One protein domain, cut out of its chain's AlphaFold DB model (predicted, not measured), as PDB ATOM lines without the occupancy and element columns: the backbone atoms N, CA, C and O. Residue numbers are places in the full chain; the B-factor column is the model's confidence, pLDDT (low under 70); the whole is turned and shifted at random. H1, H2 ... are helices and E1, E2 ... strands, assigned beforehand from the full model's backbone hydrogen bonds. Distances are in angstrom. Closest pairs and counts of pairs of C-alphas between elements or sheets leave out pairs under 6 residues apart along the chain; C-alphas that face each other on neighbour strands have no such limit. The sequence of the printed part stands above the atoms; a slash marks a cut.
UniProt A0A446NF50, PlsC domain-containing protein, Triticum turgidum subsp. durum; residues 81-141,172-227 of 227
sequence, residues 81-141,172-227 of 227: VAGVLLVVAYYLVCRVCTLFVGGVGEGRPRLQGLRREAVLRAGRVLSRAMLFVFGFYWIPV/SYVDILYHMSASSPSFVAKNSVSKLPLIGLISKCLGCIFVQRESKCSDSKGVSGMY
ATOM      1  N   VAL A  81     -40.442 -35.261   6.098       96.62
ATOM      2  CA  VAL A  81     -41.446 -34.588   5.263       96.62
ATOM      3  C   VAL A  81     -40.856 -33.332   4.628       96.62
ATOM      4  O   VAL A  81     -40.942 -33.174   3.412       96.62
ATOM      5  N   ALA A  82     -40.191 -32.477   5.409       96.81
ATOM      6  CA  ALA A  82     -39.523 -31.288   4.881       96.81
ATOM      7  C   ALA A  82     -38.478 -31.641   3.808       96.81
ATOM      8  O   ALA A  82     -38.433 -31.008   2.753       96.81
ATOM      9  N   GLY A  83     -37.680 -32.689   4.031       96.06
ATOM     10  CA  GLY A  83     -36.695 -33.165   3.064       96.06
ATOM     11  C   GLY A  83     -37.327 -33.681   1.770       96.06
ATOM     12  O   GLY A  83     -36.873 -33.327   0.681       96.06
ATOM     13  N   VAL A  84     -38.411 -34.455   1.863       95.88
ATOM     14  CA  VAL A  84     -39.166 -34.922   0.689       95.88
ATOM     15  C   VAL A  84     -39.743 -33.738  -0.089       95.88
ATOM     16  O   VAL A  84     -39.603 -33.694  -1.311       95.88
ATOM     17  N   LEU A  85     -40.320 -32.746   0.596       96.94
ATOM     18  CA  LEU A  85     -40.848 -31.537  -0.041       96.94
ATOM     19  C   LEU A  85     -39.761 -30.758  -0.793       96.94
ATOM     20  O   LEU A  85     -40.008 -30.312  -1.911       96.94
ATOM     21  N   LEU A  86     -38.549 -30.647  -0.239       96.88
ATOM     22  CA  LEU A  86     -37.418 -30.003  -0.919       96.88
ATOM     23  C   LEU A  86     -36.978 -30.768  -2.176       96.88
ATOM     24  O   LEU A  86     -36.711 -30.148  -3.208       96.88
ATOM     25  N   VAL A  87     -36.936 -32.103  -2.124       95.44
ATOM     26  CA  VAL A  87     -36.614 -32.935  -3.298       95.44
ATOM     27  C   VAL A  87     -37.685 -32.789  -4.376       95.44
ATOM     28  O   VAL A  87     -37.352 -32.623  -5.550       95.44
ATOM     29  N   VAL A  88     -38.964 -32.808  -3.991       96.38
ATOM     30  CA  VAL A  88     -40.084 -32.599  -4.918       96.38
ATOM     31  C   VAL A  88     -40.028 -31.199  -5.520       96.38
ATOM     32  O   VAL A  88     -40.137 -31.067  -6.735       96.38
ATOM     33  N   ALA A  89     -39.777 -30.161  -4.719       96.12
ATOM     34  CA  ALA A  89     -39.606 -28.800  -5.216       96.12
ATOM     35  C   ALA A  89     -38.469 -28.719  -6.243       96.12
ATOM     36  O   ALA A  89     -38.652 -28.149  -7.320       96.12
ATOM     37  N   TYR A  90     -37.323 -29.355  -5.971       95.00
ATOM     38  CA  TYR A  90     -36.217 -29.349  -6.925       95.00
ATOM     39  C   TYR A  90     -36.549 -30.110  -8.212       95.00
ATOM     40  O   TYR A  90     -36.240 -29.655  -9.317       95.00
ATOM     41  N   TYR A  91     -37.229 -31.250  -8.079       94.00
ATOM     42  CA  TYR A  91     -37.739 -32.003  -9.215       94.00
ATOM     43  C   TYR A  91     -38.683 -31.155 -10.069       94.00
ATOM     44  O   TYR A  91     -38.546 -31.168 -11.288       94.00
ATOM     45  N   LEU A  92     -39.599 -30.395  -9.460       94.00
ATOM     46  CA  LEU A  92     -40.524 -29.518 -10.178       94.00
ATOM     47  C   LEU A  92     -39.785 -28.407 -10.927       94.00
ATOM     48  O   LEU A  92     -40.095 -28.174 -12.092       94.00
ATOM     49  N   VAL A  93     -38.766 -27.788 -10.321       91.94
ATOM     50  CA  VAL A  93     -37.905 -26.813 -11.014       91.94
ATOM     51  C   VAL A  93     -37.237 -27.461 -12.227       91.94
ATOM     52  O   VAL A  93     -37.347 -26.952 -13.342       91.94
ATOM     53  N   CYS A  94     -36.614 -28.629 -12.046       90.25
ATOM     54  CA  CYS A  94     -35.996 -29.371 -13.146       90.25
ATOM     55  C   CYS A  94     -37.027 -29.751 -14.219       90.25
ATOM     56  O   CYS A  94     -36.756 -29.641 -15.415       90.25
ATOM     57  N   ARG A  95     -38.231 -30.166 -13.812       89.75
ATOM     58  CA  ARG A  95     -39.324 -30.526 -14.713       89.75
ATOM     59  C   ARG A  95     -39.740 -29.321 -15.541       89.75
ATOM     60  O   ARG A  95     -39.703 -29.422 -16.755       89.75
ATOM     61  N   VAL A  96     -40.028 -28.178 -14.921       89.75
ATOM     62  CA  VAL A  96     -40.399 -26.931 -15.609       89.75
ATOM     63  C   VAL A  96     -39.298 -26.470 -16.565       89.75
ATOM     64  O   VAL A  96     -39.588 -26.150 -17.715       89.75
ATOM     65  N   CYS A  97     -38.029 -26.507 -16.153       85.88
ATOM     66  CA  CYS A  97     -36.908 -26.135 -17.022       85.88
ATOM     67  C   CYS A  97     -36.710 -27.101 -18.206       85.88
ATOM     68  O   CYS A  97     -36.164 -26.698 -19.238       85.88
ATOM     69  N   THR A  98     -37.159 -28.353 -18.080       83.19
ATOM     70  CA  THR A  98     -37.094 -29.370 -19.143       83.19
ATOM     71  C   THR A  98     -38.358 -29.454 -19.994       83.19
ATOM     72  O   THR A  98     -38.290 -29.997 -21.097       83.19
ATOM     73  N   LEU A  99     -39.484 -28.865 -19.566       75.00
ATOM     74  CA  LEU A  99     -40.640 -28.657 -20.439       75.00
ATOM     75  C   LEU A  99     -40.156 -27.860 -21.664       75.00
ATOM     76  O   LEU A  99     -39.474 -26.839 -21.534       75.00
ATOM     77  N   PHE A 100     -40.449 -28.358 -22.863       65.75
ATOM     78  CA  PHE A 100     -40.032 -27.788 -24.156       65.75
ATOM     79  C   PHE A 100     -38.562 -27.981 -24.570       65.75
ATOM     80  O   PHE A 100     -38.176 -27.495 -25.629       65.75
ATOM     81  N   VAL A 101     -37.745 -28.718 -23.810       66.19
ATOM     82  CA  VAL A 101     -36.452 -29.216 -24.315       66.19
ATOM     83  C   VAL A 101     -36.705 -30.587 -24.939       66.19
ATOM     84  O   VAL A 101     -36.831 -31.586 -24.231       66.19
ATOM     85  N   GLY A 102     -36.858 -30.633 -26.265       48.66
ATOM     86  CA  GLY A 102     -37.027 -31.887 -27.006       48.66
ATOM     87  C   GLY A 102     -35.851 -32.831 -26.741       48.66
ATOM     88  O   GLY A 102     -34.700 -32.428 -26.890       48.66
ATOM     89  N   GLY A 103     -36.131 -34.063 -26.302       52.38
ATOM     90  CA  GLY A 103     -35.091 -35.064 -26.018       52.38
ATOM     91  C   GLY A 103     -35.191 -35.801 -24.678       52.38
ATOM     92  O   GLY A 103     -34.265 -36.518 -24.320       52.38
ATOM     93  N   VAL A 104     -36.307 -35.692 -23.944       52.16
ATOM     94  CA  VAL A 104     -36.532 -36.409 -22.662       52.16
ATOM     95  C   VAL A 104     -36.581 -37.949 -22.822       52.16
ATOM     96  O   VAL A 104     -36.688 -38.664 -21.830       52.16
ATOM     97  N   GLY A 105     -36.462 -38.468 -24.049       48.31
ATOM     98  CA  GLY A 105     -36.472 -39.899 -24.345       48.31
ATOM     99  C   GLY A 105     -35.224 -40.647 -23.877       48.31
ATOM    100  O   GLY A 105     -35.357 -41.629 -23.158       48.31
ATOM    101  N   GLU A 106     -34.015 -40.212 -24.250       51.06
ATOM    102  CA  GLU A 106     -32.854 -41.126 -24.188       51.06
ATOM    103  C   GLU A 106     -31.501 -40.475 -23.844       51.06
ATOM    104  O   GLU A 106     -30.517 -41.190 -23.688       51.06
ATOM    105  N   GLY A 107     -31.428 -39.153 -23.633       57.28
ATOM    106  CA  GLY A 107     -30.159 -38.461 -23.355       57.28
ATOM    107  C   GLY A 107     -30.246 -37.379 -22.278       57.28
ATOM    108  O   GLY A 107     -31.331 -36.989 -21.835       57.28
ATOM    109  N   ARG A 108     -29.086 -36.875 -21.831       60.50
ATOM    110  CA  ARG A 108     -29.003 -35.682 -20.970       60.50
ATOM    111  C   ARG A 108     -29.777 -34.511 -21.597       60.50
ATOM    112  O   ARG A 108     -29.445 -34.115 -22.717       60.50
ATOM    113  N   PRO A 109     -30.740 -33.889 -20.886       62.19
ATOM    114  CA  PRO A 109     -31.344 -32.654 -21.355       62.19
ATOM    115  C   PRO A 109     -30.241 -31.598 -21.409       62.19
ATOM    116  O   PRO A 109     -29.688 -31.203 -20.381       62.19
ATOM    117  N   ARG A 110     -29.881 -31.163 -22.620       66.88
ATOM    118  CA  ARG A 110     -28.857 -30.137 -22.830       66.88
ATOM    119  C   ARG A 110     -29.453 -28.772 -22.488       66.88
ATOM    120  O   ARG A 110     -29.799 -27.987 -23.362       66.88
ATOM    121  N   LEU A 111     -29.624 -28.522 -21.193       71.12
ATOM    122  CA  LEU A 111     -30.050 -27.234 -20.662       71.12
ATOM    123  C   LEU A 111     -28.952 -26.213 -20.984       71.12
ATOM    124  O   LEU A 111     -27.806 -26.377 -20.569       71.12
ATOM    125  N   GLN A 112     -29.296 -25.178 -21.742       73.31
ATOM    126  CA  GLN A 112     -28.392 -24.082 -22.092       73.31
ATOM    127  C   GLN A 112     -28.921 -22.755 -21.536       73.31
ATOM    128  O   GLN A 112     -30.123 -22.593 -21.303       73.31
ATOM    129  N   GLY A 113     -28.002 -21.817 -21.291       80.81
ATOM    130  CA  GLY A 113     -28.311 -20.455 -20.856       80.81
ATOM    131  C   GLY A 113     -29.088 -20.382 -19.537       80.81
ATOM    132  O   GLY A 113     -28.767 -21.068 -18.564       80.81
ATOM    133  N   LEU A 114     -30.142 -19.558 -19.522       81.25
ATOM    134  CA  LEU A 114     -30.923 -19.209 -18.326       81.25
ATOM    135  C   LEU A 114     -31.538 -20.415 -17.610       81.25
ATOM    136  O   LEU A 114     -31.645 -20.418 -16.387       81.25
ATOM    137  N   ARG A 115     -31.926 -21.461 -18.351       84.62
ATOM    138  CA  ARG A 115     -32.529 -22.666 -17.762       84.62
ATOM    139  C   ARG A 115     -31.512 -23.463 -16.949       84.62
ATOM    140  O   ARG A 115     -31.843 -23.957 -15.876       84.62
ATOM    141  N   ARG A 116     -30.273 -23.567 -17.443       86.06
ATOM    142  CA  ARG A 116     -29.180 -24.228 -16.718       86.06
ATOM    143  C   ARG A 116     -28.816 -23.440 -15.467       86.06
ATOM    144  O   ARG A 116     -28.701 -24.027 -14.399       86.06
ATOM    145  N   GLU A 117     -28.704 -22.122 -15.597       88.31
ATOM    146  CA  GLU A 117     -28.417 -21.245 -14.463       88.31
ATOM    147  C   GLU A 117     -29.506 -21.332 -13.386       88.31
ATOM    148  O   GLU A 117     -29.198 -21.454 -12.203       88.31
ATOM    149  N   ALA A 118     -30.782 -21.361 -13.783       90.12
ATOM    150  CA  ALA A 118     -31.897 -21.537 -12.859       90.12
ATOM    151  C   ALA A 118     -31.820 -22.871 -12.101       90.12
ATOM    152  O   ALA A 118     -31.984 -22.885 -10.883       90.12
ATOM    153  N   VAL A 119     -31.520 -23.979 -12.792       91.69
ATOM    154  CA  VAL A 119     -31.353 -25.300 -12.160       91.69
ATOM    155  C   VAL A 119     -30.183 -25.300 -11.178       91.69
ATOM    156  O   VAL A 119     -30.350 -25.774 -10.058       91.69
ATOM    157  N   LEU A 120     -29.026 -24.744 -11.550       91.94
ATOM    158  CA  LEU A 120     -27.850 -24.707 -10.675       91.94
ATOM    159  C   LEU A 120     -28.076 -23.812  -9.450       91.94
ATOM    160  O   LEU A 120     -27.794 -24.231  -8.329       91.94
ATOM    161  N   ARG A 121     -28.662 -22.620  -9.628       93.31
ATOM    162  CA  ARG A 121     -29.028 -21.732  -8.511       93.31
ATOM    163  C   ARG A 121     -30.046 -22.380  -7.581       93.31
ATOM    164  O   ARG A 121     -29.864 -22.342  -6.366       93.31
ATOM    165  N   ALA A 122     -31.089 -22.992  -8.141       93.94
ATOM    166  CA  ALA A 122     -32.083 -23.713  -7.358       93.94
ATOM    167  C   ALA A 122     -31.444 -24.880  -6.599       93.94
ATOM    168  O   ALA A 122     -31.676 -25.012  -5.403       93.94
ATOM    169  N   GLY A 123     -30.586 -25.668  -7.255       93.12
ATOM    170  CA  GLY A 123     -29.823 -26.744  -6.624       93.12
ATOM    171  C   GLY A 123     -28.983 -26.238  -5.454       93.12
ATOM    172  O   GLY A 123     -29.059 -26.796  -4.363       93.12
ATOM    173  N   ARG A 124     -28.267 -25.122  -5.628       94.44
ATOM    174  CA  ARG A 124     -27.459 -24.501  -4.571       94.44
ATOM    175  C   ARG A 124     -28.289 -24.131  -3.340       94.44
ATOM    176  O   ARG A 124     -27.936 -24.498  -2.219       94.44
ATOM    177  N   VAL A 125     -29.405 -23.430  -3.553       95.81
ATOM    178  CA  VAL A 125     -30.297 -22.963  -2.479       95.81
ATOM    179  C   VAL A 125     -31.016 -24.134  -1.808       95.81
ATOM    180  O   VAL A 125     -31.019 -24.231  -0.582       95.81
ATOM    181  N   LEU A 126     -31.581 -25.056  -2.590       95.81
ATOM    182  CA  LEU A 126     -32.336 -26.200  -2.074       95.81
ATOM    183  C   LEU A 126     -31.431 -27.200  -1.351       95.81
ATOM    184  O   LEU A 126     -31.824 -27.722  -0.311       95.81
ATOM    185  N   SER A 127     -30.202 -27.426  -1.822       95.38
ATOM    186  CA  SER A 127     -29.231 -28.241  -1.089       95.38
ATOM    187  C   SER A 127     -28.797 -27.580   0.213       95.38
ATOM    188  O   SER A 127     -28.688 -28.271   1.226       95.38
ATOM    189  N   ARG A 128     -28.634 -26.249   0.246       95.44
ATOM    190  CA  ARG A 128     -28.363 -25.537   1.504       95.44
ATOM    191  C   ARG A 128     -29.539 -25.628   2.480       95.44
ATOM    192  O   ARG A 128     -29.312 -25.839   3.670       95.44
ATOM    193  N   ALA A 129     -30.773 -25.533   1.985       96.25
ATOM    194  CA  ALA A 129     -31.977 -25.743   2.785       96.25
ATOM    195  C   ALA A 129     -32.071 -27.189   3.309       96.25
ATOM    196  O   ALA A 129     -32.381 -27.397   4.479       96.25
ATOM    197  N   MET A 130     -31.725 -28.189   2.493       96.44
ATOM    198  CA  MET A 130     -31.700 -29.596   2.911       96.44
ATOM    199  C   MET A 130     -30.663 -29.844   4.015       96.44
ATOM    200  O   MET A 130     -30.951 -30.525   4.997       96.44
ATOM    201  N   LEU A 131     -29.477 -29.232   3.908       95.50
ATOM    202  CA  LEU A 131     -28.462 -29.258   4.967       95.50
ATOM    203  C   LEU A 131     -28.995 -28.661   6.274       95.50
ATOM    204  O   LEU A 131     -28.790 -29.240   7.338       95.50
ATOM    205  N   PHE A 132     -29.727 -27.547   6.197       95.25
ATOM    206  CA  PHE A 132     -30.381 -26.947   7.360       95.25
ATOM    207  C   PHE A 132     -31.417 -27.896   7.988       95.25
ATOM    208  O   PHE A 132     -31.406 -28.081   9.203       95.25
ATOM    209  N   VAL A 133     -32.252 -28.565   7.179       94.88
ATOM    210  CA  VAL A 133     -33.226 -29.571   7.655       94.88
ATOM    211  C   VAL A 133     -32.531 -30.732   8.374       94.88
ATOM    212  O   VAL A 133     -33.022 -31.207   9.398       94.88
ATOM    213  N   PHE A 134     -31.363 -31.162   7.898       93.06
ATOM    214  CA  PHE A 134     -30.560 -32.197   8.561       93.06
ATOM    215  C   PHE A 134     -29.864 -31.707   9.842       93.06
ATOM    216  O   PHE A 134     -29.415 -32.523  10.644       93.06
ATOM    217  N   GLY A 135     -29.853 -30.397  10.100       92.25
ATOM    218  CA  GLY A 135     -29.248 -29.784  11.283       92.25
ATOM    219  C   GLY A 135     -27.839 -29.230  11.056       92.25
ATOM    220  O   GLY A 135     -27.190 -28.825  12.014       92.25
ATOM    221  N   PHE A 136     -27.364 -29.171   9.809       92.19
ATOM    222  CA  PHE A 136     -26.090 -28.542   9.448       92.19
ATOM    223  C   PHE A 136     -26.274 -27.033   9.260       92.19
ATOM    224  O   PHE A 136     -26.289 -26.495   8.145       92.19
ATOM    225  N   TYR A 137     -26.441 -26.334  10.381       90.06
ATOM    226  CA  TYR A 137     -26.647 -24.886  10.403       90.06
ATOM    227  C   TYR A 137     -25.394 -24.128   9.965       90.06
ATOM    228  O   TYR A 137     -25.466 -23.230   9.124       90.06
ATOM    229  N   TRP A 138     -24.237 -24.546  10.471       89.06
ATOM    230  CA  TRP A 138     -22.949 -23.927  10.202       89.06
ATOM    231  C   TRP A 138     -21.925 -24.993   9.825       89.06
ATOM    232  O   TRP A 138     -21.884 -26.058  10.437       89.06
ATOM    233  N   ILE A 139     -21.134 -24.714   8.789       87.31
ATOM    234  CA  ILE A 139     -20.118 -25.629   8.271       87.31
ATOM    235  C   ILE A 139     -18.788 -24.875   8.317       87.31
ATOM    236  O   ILE A 139     -18.578 -24.001   7.473       87.31
ATOM    237  N   PRO A 140     -17.919 -25.147   9.307       84.44
ATOM    238  CA  PRO A 140     -16.589 -24.561   9.332       84.44
ATOM    239  C   PRO A 140     -15.793 -25.078   8.139       84.44
ATOM    240  O   PRO A 140     -15.619 -26.286   7.978       84.44
ATOM    241  N   VAL A 141     -15.293 -24.164   7.312       83.19
ATOM    242  CA  VAL A 141     -14.371 -24.490   6.224       83.19
ATOM    243  C   VAL A 141     -12.988 -24.016   6.639       83.19
ATOM    244  O   VAL A 141     -12.746 -22.817   6.751       83.19
ATOM    245  N   SER A 172     -20.587 -39.830   3.236       90.12
ATOM    246  CA  SER A 172     -22.041 -39.829   3.368       90.12
ATOM    247  C   SER A 172     -22.755 -39.189   2.178       90.12
ATOM    248  O   SER A 172     -22.191 -38.411   1.413       90.12
ATOM    249  N   TYR A 173     -24.062 -39.427   2.056       89.44
ATOM    250  CA  TYR A 173     -24.891 -38.716   1.074       89.44
ATOM    251  C   TYR A 173     -24.950 -37.195   1.305       89.44
ATOM    252  O   TYR A 173     -25.282 -36.451   0.380       89.44
ATOM    253  N   VAL A 174     -24.606 -36.720   2.509       93.00
ATOM    254  CA  VAL A 174     -24.544 -35.286   2.837       93.00
ATOM    255  C   VAL A 174     -23.461 -34.581   2.017       93.00
ATOM    256  O   VAL A 174     -23.626 -33.411   1.677       93.00
ATOM    257  N   ASP A 175     -22.417 -35.300   1.600       92.31
ATOM    258  CA  ASP A 175     -21.320 -34.758   0.792       92.31
ATOM    259  C   ASP A 175     -21.838 -34.181  -0.535       92.31
ATOM    260  O   ASP A 175     -21.389 -33.128  -0.986       92.31
ATOM    261  N   ILE A 176     -22.843 -34.831  -1.138       92.31
ATOM    262  CA  ILE A 176     -23.484 -34.364  -2.376       92.31
ATOM    263  C   ILE A 176     -24.183 -33.025  -2.132       92.31
ATOM    264  O   ILE A 176     -24.056 -32.105  -2.938       92.31
ATOM    265  N   LEU A 177     -24.904 -32.898  -1.013       94.25
ATOM    266  CA  LEU A 177     -25.607 -31.665  -0.649       94.25
ATOM    267  C   LEU A 177     -24.622 -30.531  -0.359       94.25
ATOM    268  O   LEU A 177     -24.841 -29.401  -0.797       94.25
ATOM    269  N   TYR A 178     -23.529 -30.837   0.341       93.94
ATOM    270  CA  TYR A 178     -22.466 -29.880   0.618       93.94
ATOM    271  C   TYR A 178     -21.847 -29.356  -0.677       93.94
ATOM    272  O   TYR A 178     -21.915 -28.151  -0.929       93.94
ATOM    273  N   HIS A 179     -21.348 -30.244  -1.541       93.25
ATOM    274  CA  HIS A 179     -20.741 -29.858  -2.817       93.25
ATOM    275  C   HIS A 179     -21.727 -29.113  -3.717       93.25
ATOM    276  O   HIS A 179     -21.373 -28.094  -4.305       93.25
ATOM    277  N   MET A 180     -22.995 -29.534  -3.759       92.62
ATOM    278  CA  MET A 180     -24.029 -28.811  -4.503       92.62
ATOM    279  C   MET A 180     -24.208 -27.373  -4.003       92.62
ATOM    280  O   MET A 180     -24.323 -26.446  -4.806       92.62
ATOM    281  N   SER A 181     -24.214 -27.180  -2.681       93.25
ATOM    282  CA  SER A 181     -24.381 -25.862  -2.062       93.25
ATOM    283  C   SER A 181     -23.144 -24.964  -2.200       93.25
ATOM    284  O   SER A 181     -23.275 -23.750  -2.369       93.25
ATOM    285  N   ALA A 182     -21.943 -25.546  -2.167       90.25
ATOM    286  CA  ALA A 182     -20.690 -24.802  -2.181       90.25
ATOM    287  C   ALA A 182     -20.247 -24.443  -3.605       90.25
ATOM    288  O   ALA A 182     -19.987 -23.271  -3.876       90.25
ATOM    289  N   SER A 183     -20.210 -25.416  -4.516       85.88
ATOM    290  CA  SER A 183     -19.594 -25.284  -5.846       85.88
ATOM    291  C   SER A 183     -20.497 -25.717  -7.007       85.88
ATOM    292  O   SER A 183     -20.122 -25.529  -8.160       85.88
ATOM    293  N   SER A 184     -21.681 -26.271  -6.721       87.31
ATOM    294  CA  SER A 184     -22.654 -26.755  -7.718       87.31
ATOM    295  C   SER A 184     -22.028 -27.588  -8.860       87.31
ATOM    296  O   SER A 184     -22.301 -27.317 -10.034       87.31
ATOM    297  N   PRO A 185     -21.178 -28.593  -8.553       88.56
ATOM    298  CA  PRO A 185     -20.466 -29.346  -9.571       88.56
ATOM    299  C   PRO A 185     -21.378 -30.377 -10.245       88.56
ATOM    300  O   PRO A 185     -22.451 -30.736  -9.752       88.56
ATOM    301  N   SER A 186     -20.896 -30.926 -11.354       88.75
ATOM    302  CA  SER A 186     -21.419 -32.174 -11.906       88.75
ATOM    303  C   SER A 186     -20.814 -33.377 -11.174       88.75
ATOM    304  O   SER A 186     -19.620 -33.394 -10.884       88.75
ATOM    305  N   PHE A 187     -21.627 -34.401 -10.895       89.25
ATOM    306  CA  PHE A 187     -21.208 -35.591 -10.142       89.25
ATOM    307  C   PHE A 187     -20.987 -36.794 -11.054       89.25
ATOM    308  O   PHE A 187     -21.609 -36.916 -12.106       89.25
ATOM    309  N   VAL A 188     -20.158 -37.735 -10.616       89.69
ATOM    310  CA  VAL A 188     -20.054 -39.060 -11.233       89.69
ATOM    311  C   VAL A 188     -20.923 -40.031 -10.433       89.69
ATOM    312  O   VAL A 188     -20.772 -40.132  -9.218       89.69
ATOM    313  N   ALA A 189     -21.846 -40.733 -11.089       88.38
ATOM    314  CA  ALA A 189     -22.828 -41.597 -10.429       88.38
ATOM    315  C   ALA A 189     -23.014 -42.938 -11.157       88.38
ATOM    316  O   ALA A 189     -22.719 -43.069 -12.342       88.38
ATOM    317  N   LYS A 190     -23.541 -43.959 -10.467       88.12
ATOM    318  CA  LYS A 190     -23.904 -45.243 -11.096       88.12
ATOM    319  C   LYS A 190     -25.062 -45.040 -12.078       88.12
ATOM    320  O   LYS A 190     -25.982 -44.280 -11.784       88.12
ATOM    321  N   ASN A 191     -25.080 -45.773 -13.194       85.31
ATOM    322  CA  ASN A 191     -26.168 -45.686 -14.182       85.31
ATOM    323  C   ASN A 191     -27.573 -45.911 -13.579       85.31
ATOM    324  O   ASN A 191     -28.538 -45.279 -13.998       85.31
ATOM    325  N   SER A 192     -27.702 -46.735 -12.535       86.94
ATOM    326  CA  SER A 192     -28.978 -46.935 -11.830       86.94
ATOM    327  C   SER A 192     -29.552 -45.650 -11.219       86.94
ATOM    328  O   SER A 192     -30.769 -45.514 -11.148       86.94
ATOM    329  N   VAL A 193     -28.707 -44.682 -10.837       86.56
ATOM    330  CA  VAL A 193     -29.142 -43.391 -10.275       86.56
ATOM    331  C   VAL A 193     -29.950 -42.591 -11.297       86.56
ATOM    332  O   VAL A 193     -30.920 -41.932 -10.928       86.56
ATOM    333  N   SER A 194     -29.627 -42.713 -12.589       86.38
ATOM    334  CA  SER A 194     -30.350 -42.032 -13.673       86.38
ATOM    335  C   SER A 194     -31.804 -42.501 -13.830       86.38
ATOM    336  O   SER A 194     -32.618 -41.788 -14.424       86.38
ATOM    337  N   LYS A 195     -32.122 -43.693 -13.303       86.94
ATOM    338  CA  LYS A 195     -33.429 -44.358 -13.401       86.94
ATOM    339  C   LYS A 195     -34.287 -44.179 -12.149       86.94
ATOM    340  O   LYS A 195     -35.446 -44.583 -12.151       86.94
ATOM    341  N   LEU A 196     -33.737 -43.594 -11.083       88.75
ATOM    342  CA  LEU A 196     -34.481 -43.384  -9.845       88.75
ATOM    343  C   LEU A 196     -35.600 -42.352 -10.047       88.75
ATOM    344  O   LEU A 196     -35.383 -41.337 -10.723       88.75
ATOM    345  N   PRO A 197     -36.780 -42.557  -9.434       88.06
ATOM    346  CA  PRO A 197     -37.845 -41.566  -9.474       88.06
ATOM    347  C   PRO A 197     -37.365 -40.267  -8.822       88.06
ATOM    348  O   PRO A 197     -36.669 -40.293  -7.808       88.06
ATOM    349  N   LEU A 198     -37.735 -39.128  -9.416       89.81
ATOM    350  CA  LEU A 198     -37.318 -37.765  -9.045       89.81
ATOM    351  C   LEU A 198     -35.813 -37.494  -9.235       89.81
ATOM    352  O   LEU A 198     -35.426 -36.636 -10.033       89.81
ATOM    353  N   ILE A 199     -34.964 -38.263  -8.554       90.69
ATOM    354  CA  ILE A 199     -33.504 -38.124  -8.522       90.69
ATOM    355  C   ILE A 199     -32.892 -38.329  -9.912       90.69
ATOM    356  O   ILE A 199     -31.934 -37.644 -10.267       90.69
ATOM    357  N   GLY A 200     -33.451 -39.219 -10.736       88.38
ATOM    358  CA  GLY A 200     -32.969 -39.464 -12.094       88.38
ATOM    359  C   GLY A 200     -33.052 -38.225 -12.986       88.38
ATOM    360  O   GLY A 200     -32.097 -37.898 -13.686       88.38
ATOM    361  N   LEU A 201     -34.158 -37.473 -12.918       88.81
ATOM    362  CA  LEU A 201     -34.290 -36.221 -13.669       88.81
ATOM    363  C   LEU A 201     -33.348 -35.146 -13.119       88.81
ATOM    364  O   LEU A 201     -32.667 -34.480 -13.896       88.81
ATOM    365  N   ILE A 202     -33.285 -35.010 -11.793       90.81
ATOM    366  CA  ILE A 202     -32.413 -34.042 -11.118       90.81
ATOM    367  C   ILE A 202     -30.946 -34.276 -11.505       90.81
ATOM    368  O   ILE A 202     -30.269 -33.362 -11.967       90.81
ATOM    369  N   SER A 203     -30.464 -35.513 -11.388       89.88
ATOM    370  CA  SER A 203     -29.084 -35.885 -11.723       89.88
ATOM    371  C   SER A 203     -28.754 -35.665 -13.203       89.88
ATOM    372  O   SER A 203     -27.661 -35.203 -13.528       89.88
ATOM    373  N   LYS A 204     -29.706 -35.900 -14.113       88.94
ATOM    374  CA  LYS A 204     -29.554 -35.555 -15.535       88.94
ATOM    375  C   LYS A 204     -29.460 -34.039 -15.761       88.94
ATOM    376  O   LYS A 204     -28.609 -33.607 -16.533       88.94
ATOM    377  N   CYS A 205     -30.279 -33.237 -15.076       87.56
ATOM    378  CA  CYS A 205     -30.266 -31.771 -15.198       87.56
ATOM    379  C   CYS A 205     -28.987 -31.138 -14.622       87.56
ATOM    380  O   CYS A 205     -28.501 -30.142 -15.150       87.56
ATOM    381  N   LEU A 206     -28.409 -31.756 -13.590       87.88
ATOM    382  CA  LEU A 206     -27.108 -31.392 -13.011       87.88
ATOM    383  C   LEU A 206     -25.907 -31.781 -13.889       87.88
ATOM    384  O   LEU A 206     -24.765 -31.427 -13.589       87.88
ATOM    385  N   GLY A 207     -26.145 -32.533 -14.966       86.81
ATOM    386  CA  GLY A 207     -25.088 -33.043 -15.827       86.81
ATOM    387  C   GLY A 207     -24.240 -34.119 -15.151       86.81
ATOM    388  O   GLY A 207     -23.037 -34.183 -15.401       86.81
ATOM    389  N   CYS A 208     -24.830 -34.973 -14.306       88.31
ATOM    390  CA  CYS A 208     -24.105 -36.093 -13.702       88.31
ATOM    391  C   CYS A 208     -23.628 -37.084 -14.771       88.31
ATOM    392  O   CYS A 208     -24.371 -37.403 -15.704       88.31
ATOM    393  N   ILE A 209     -22.368 -37.523 -14.701       88.00
ATOM    394  CA  ILE A 209     -21.770 -38.525 -15.597       88.00
ATOM    395  C   ILE A 209     -22.125 -39.900 -15.047       88.00
ATOM    396  O   ILE A 209     -21.760 -40.229 -13.917       88.00
ATOM    397  N   PHE A 210     -22.845 -40.695 -15.834       87.44
ATOM    398  CA  PHE A 210     -23.278 -42.014 -15.406       87.44
ATOM    399  C   PHE A 210     -22.283 -43.079 -15.845       87.44
ATOM    400  O   PHE A 210     -21.887 -43.152 -17.004       87.44
ATOM    401  N   VAL A 211     -21.886 -43.917 -14.896       85.12
ATOM    402  CA  VAL A 211     -20.896 -44.972 -15.091       85.12
ATOM    403  C   VAL A 211     -21.557 -46.336 -14.933       85.12
ATOM    404  O   VAL A 211     -22.289 -46.582 -13.965       85.12
ATOM    405  N   GLN A 212     -21.271 -47.245 -15.865       78.50
ATOM    406  CA  GLN A 212     -21.712 -48.636 -15.807       78.50
ATOM    407  C   GLN A 212     -20.531 -49.533 -15.413       78.50
ATOM    408  O   GLN A 212     -19.624 -49.769 -16.196       78.50
ATOM    409  N   ARG A 213     -20.523 -50.011 -14.161       64.44
ATOM    410  CA  ARG A 213     -19.463 -50.906 -13.644       64.44
ATOM    411  C   ARG A 213     -19.763 -52.398 -13.843       64.44
ATOM    412  O   ARG A 213     -18.885 -53.220 -13.632       64.44
ATOM    413  N   GLU A 214     -20.995 -52.748 -14.216       54.81
ATOM    414  CA  GLU A 214     -21.484 -54.139 -14.216       54.81
ATOM    415  C   GLU A 214     -21.534 -54.808 -15.596       54.81
ATOM    416  O   GLU A 214     -21.829 -55.997 -15.677       54.81
ATOM    417  N   SER A 215     -21.198 -54.118 -16.691       49.88
ATOM    418  CA  SER A 215     -21.018 -54.794 -17.980       49.88
ATOM    419  C   SER A 215     -19.642 -55.459 -18.021       49.88
ATOM    420  O   SER A 215     -18.705 -54.937 -18.620       49.88
ATOM    421  N   LYS A 216     -19.519 -56.633 -17.390       44.72
ATOM    422  CA  LYS A 216     -18.516 -57.629 -17.788       44.72
ATOM    423  C   LYS A 216     -18.858 -58.083 -19.214       44.72
ATOM    424  O   LYS A 216     -19.471 -59.124 -19.404       44.72
ATOM    425  N   CYS A 217     -18.519 -57.275 -20.214       41.38
ATOM    426  CA  CYS A 217     -18.233 -57.818 -21.533       41.38
ATOM    427  C   CYS A 217     -16.793 -58.326 -21.460       41.38
ATOM    428  O   CYS A 217     -15.909 -57.595 -21.009       41.38
ATOM    429  N   SER A 218     -16.590 -59.588 -21.809       46.56
ATOM    430  CA  SER A 218     -15.433 -60.424 -21.478       46.56
ATOM    431  C   SER A 218     -14.075 -59.979 -22.038       46.56
ATOM    432  O   SER A 218     -13.162 -60.792 -22.029       46.56
ATOM    433  N   ASP A 219     -13.903 -58.739 -22.508       49.62
ATOM    434  CA  ASP A 219     -12.633 -58.321 -23.114       49.62
ATOM    435  C   ASP A 219     -12.301 -56.820 -23.021       49.62
ATOM    436  O   ASP A 219     -11.569 -56.269 -23.838       49.62
ATOM    437  N   SER A 220     -12.804 -56.103 -22.010       44.75
ATOM    438  CA  SER A 220     -12.257 -54.767 -21.718       44.75
ATOM    439  C   SER A 220     -12.186 -54.473 -20.223       44.75
ATOM    440  O   SER A 220     -13.192 -54.371 -19.523       44.75
ATOM    441  N   LYS A 221     -10.961 -54.287 -19.715       43.69
ATOM    442  CA  LYS A 221     -10.701 -53.629 -18.424       43.69
ATOM    443  C   LYS A 221     -10.951 -52.127 -18.599       43.69
ATOM    444  O   LYS A 221     -10.013 -51.339 -18.637       43.69
ATOM    445  N   GLY A 222     -12.208 -51.735 -18.784       51.66
ATOM    446  CA  GLY A 222     -12.584 -50.352 -19.061       51.66
ATOM    447  C   GLY A 222     -13.880 -49.959 -18.368       51.66
ATOM    448  O   GLY A 222     -14.851 -50.709 -18.356       51.66
ATOM    449  N   VAL A 223     -13.889 -48.762 -17.789       50.97
ATOM    450  CA  VAL A 223     -15.091 -48.114 -17.270       50.97
ATOM    451  C   VAL A 223     -15.625 -47.206 -18.374       50.97
ATOM    452  O   VAL A 223     -14.988 -46.206 -18.695       50.97
ATOM    453  N   SER A 224     -16.770 -47.541 -18.973       55.06
ATOM    454  CA  SER A 224     -17.411 -46.680 -19.970       55.06
ATOM    455  C   SER A 224     -18.345 -45.670 -19.293       55.06
ATOM    456  O   SER A 224     -19.168 -46.004 -18.432       55.06
ATOM    457  N   GLY A 225     -18.183 -44.398 -19.661       49.44
ATOM    458  CA  GLY A 225     -19.151 -43.352 -19.351       49.44
ATOM    459  C   GLY A 225     -20.306 -43.410 -20.347       49.44
ATOM    460  O   GLY A 225     -20.076 -43.527 -21.549       49.44
ATOM    461  N   MET A 226     -21.539 -43.326 -19.853       51.38
ATOM    462  CA  MET A 226     -22.725 -43.106 -20.680       51.38
ATOM    463  C   MET A 226     -23.123 -41.629 -20.585       51.38
ATOM    464  O   MET A 226     -23.181 -41.070 -19.482       51.38
ATOM    465  N   TYR A 227     -23.357 -41.004 -21.742       46.28
ATOM    466  CA  TYR A 227     -23.682 -39.579 -21.888       46.28
ATOM    467  C   TYR A 227     -25.180 -39.336 -22.064       46.28
ATOM    468  O   TYR A 227     -25.830 -40.148 -22.751       46.28
TER     469      TYR A 227
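This is residues 81 to 141 and 172 to 227 of the 227 residues of the protein "PlsC domain-containing protein" of Triticum turgidum subsp. durum (UniProt A0A446NF50). A small sheet of three strands, E1, E2 and E3, and a long helical hairpin, H1 and H2, lie at two sides of the short helix H5, which packs on H1 and grazes the sheet. H3 packs on H2, and residues 216 to 221 stick out beyond the sheet. The printed part has 117 residues, in the order H1 H2 H3 E1 H4 H5 E2 E3; the sheet, E1 E2 E3, is mixed and the class mostly helix. It is compact, with a radius of gyration of the C-alphas of 15.5 A and spans of 49 by 36 by 26 A.

E1, residues 188 to 190, is parallel to E2, residues 209 to 212, with N 189 and O 209 2.9 A apart. E2 and E3, residues 224 to 226, form an antiparallel hairpin, with N 226 and O 210 2.9 A apart. E1, H4 (191 to 195), H5 (199 to 205) and E2 make a strand-helix-strand unit, parallel neighbour strands joined through helices, with a right-handed crossover. H4 is on the sheet at a height of 7.2 A and touches H5 only at the corner, closest at C-alphas 194 and 200, 4.0 A. H5 only grazes the sheet, with residues 203 to 204. Residues 87 to 95 of H1, residues 81 to 98, touch H5 at a steep tilt of 38 degrees, closest at C-alphas 91 and 202, 6.0 A. H1 and H2, residues 114 to 134, form a helical hairpin with a shallow tilt of 4 degrees, closest at C-alphas 97 and 115, 5.6 A. Residues 123 to 131 of H2 touch H3, residues 174 to 182, closest at C-alphas 124 and 181, 4.2 A. Every O i to N i+4 pair is within hydrogen-bond range in H1, H2, H3 and H5; H4 has 0 of 1, and 2 of 2 O i to N i+3 pairs.

H1 begins at C-alpha 81 (-41.446, -34.588, 5.263) and is 25.3 A long; H2 is 29.9 A and H3 12.2 A. E3 ends at C-alpha 226 (-22.725, -43.106, -20.680).

The C-alphas farthest apart, of Tyr 137 and Asp 219, are 49.4 A apart. Residues 142 to 171 are not printed, and C-alphas 141 and 172 are 17.4 A apart across this cut. The links H1 to H2 and E2 to E3 are long. The pLDDT is under 70 in residues 100 to 110 and 213 to 227.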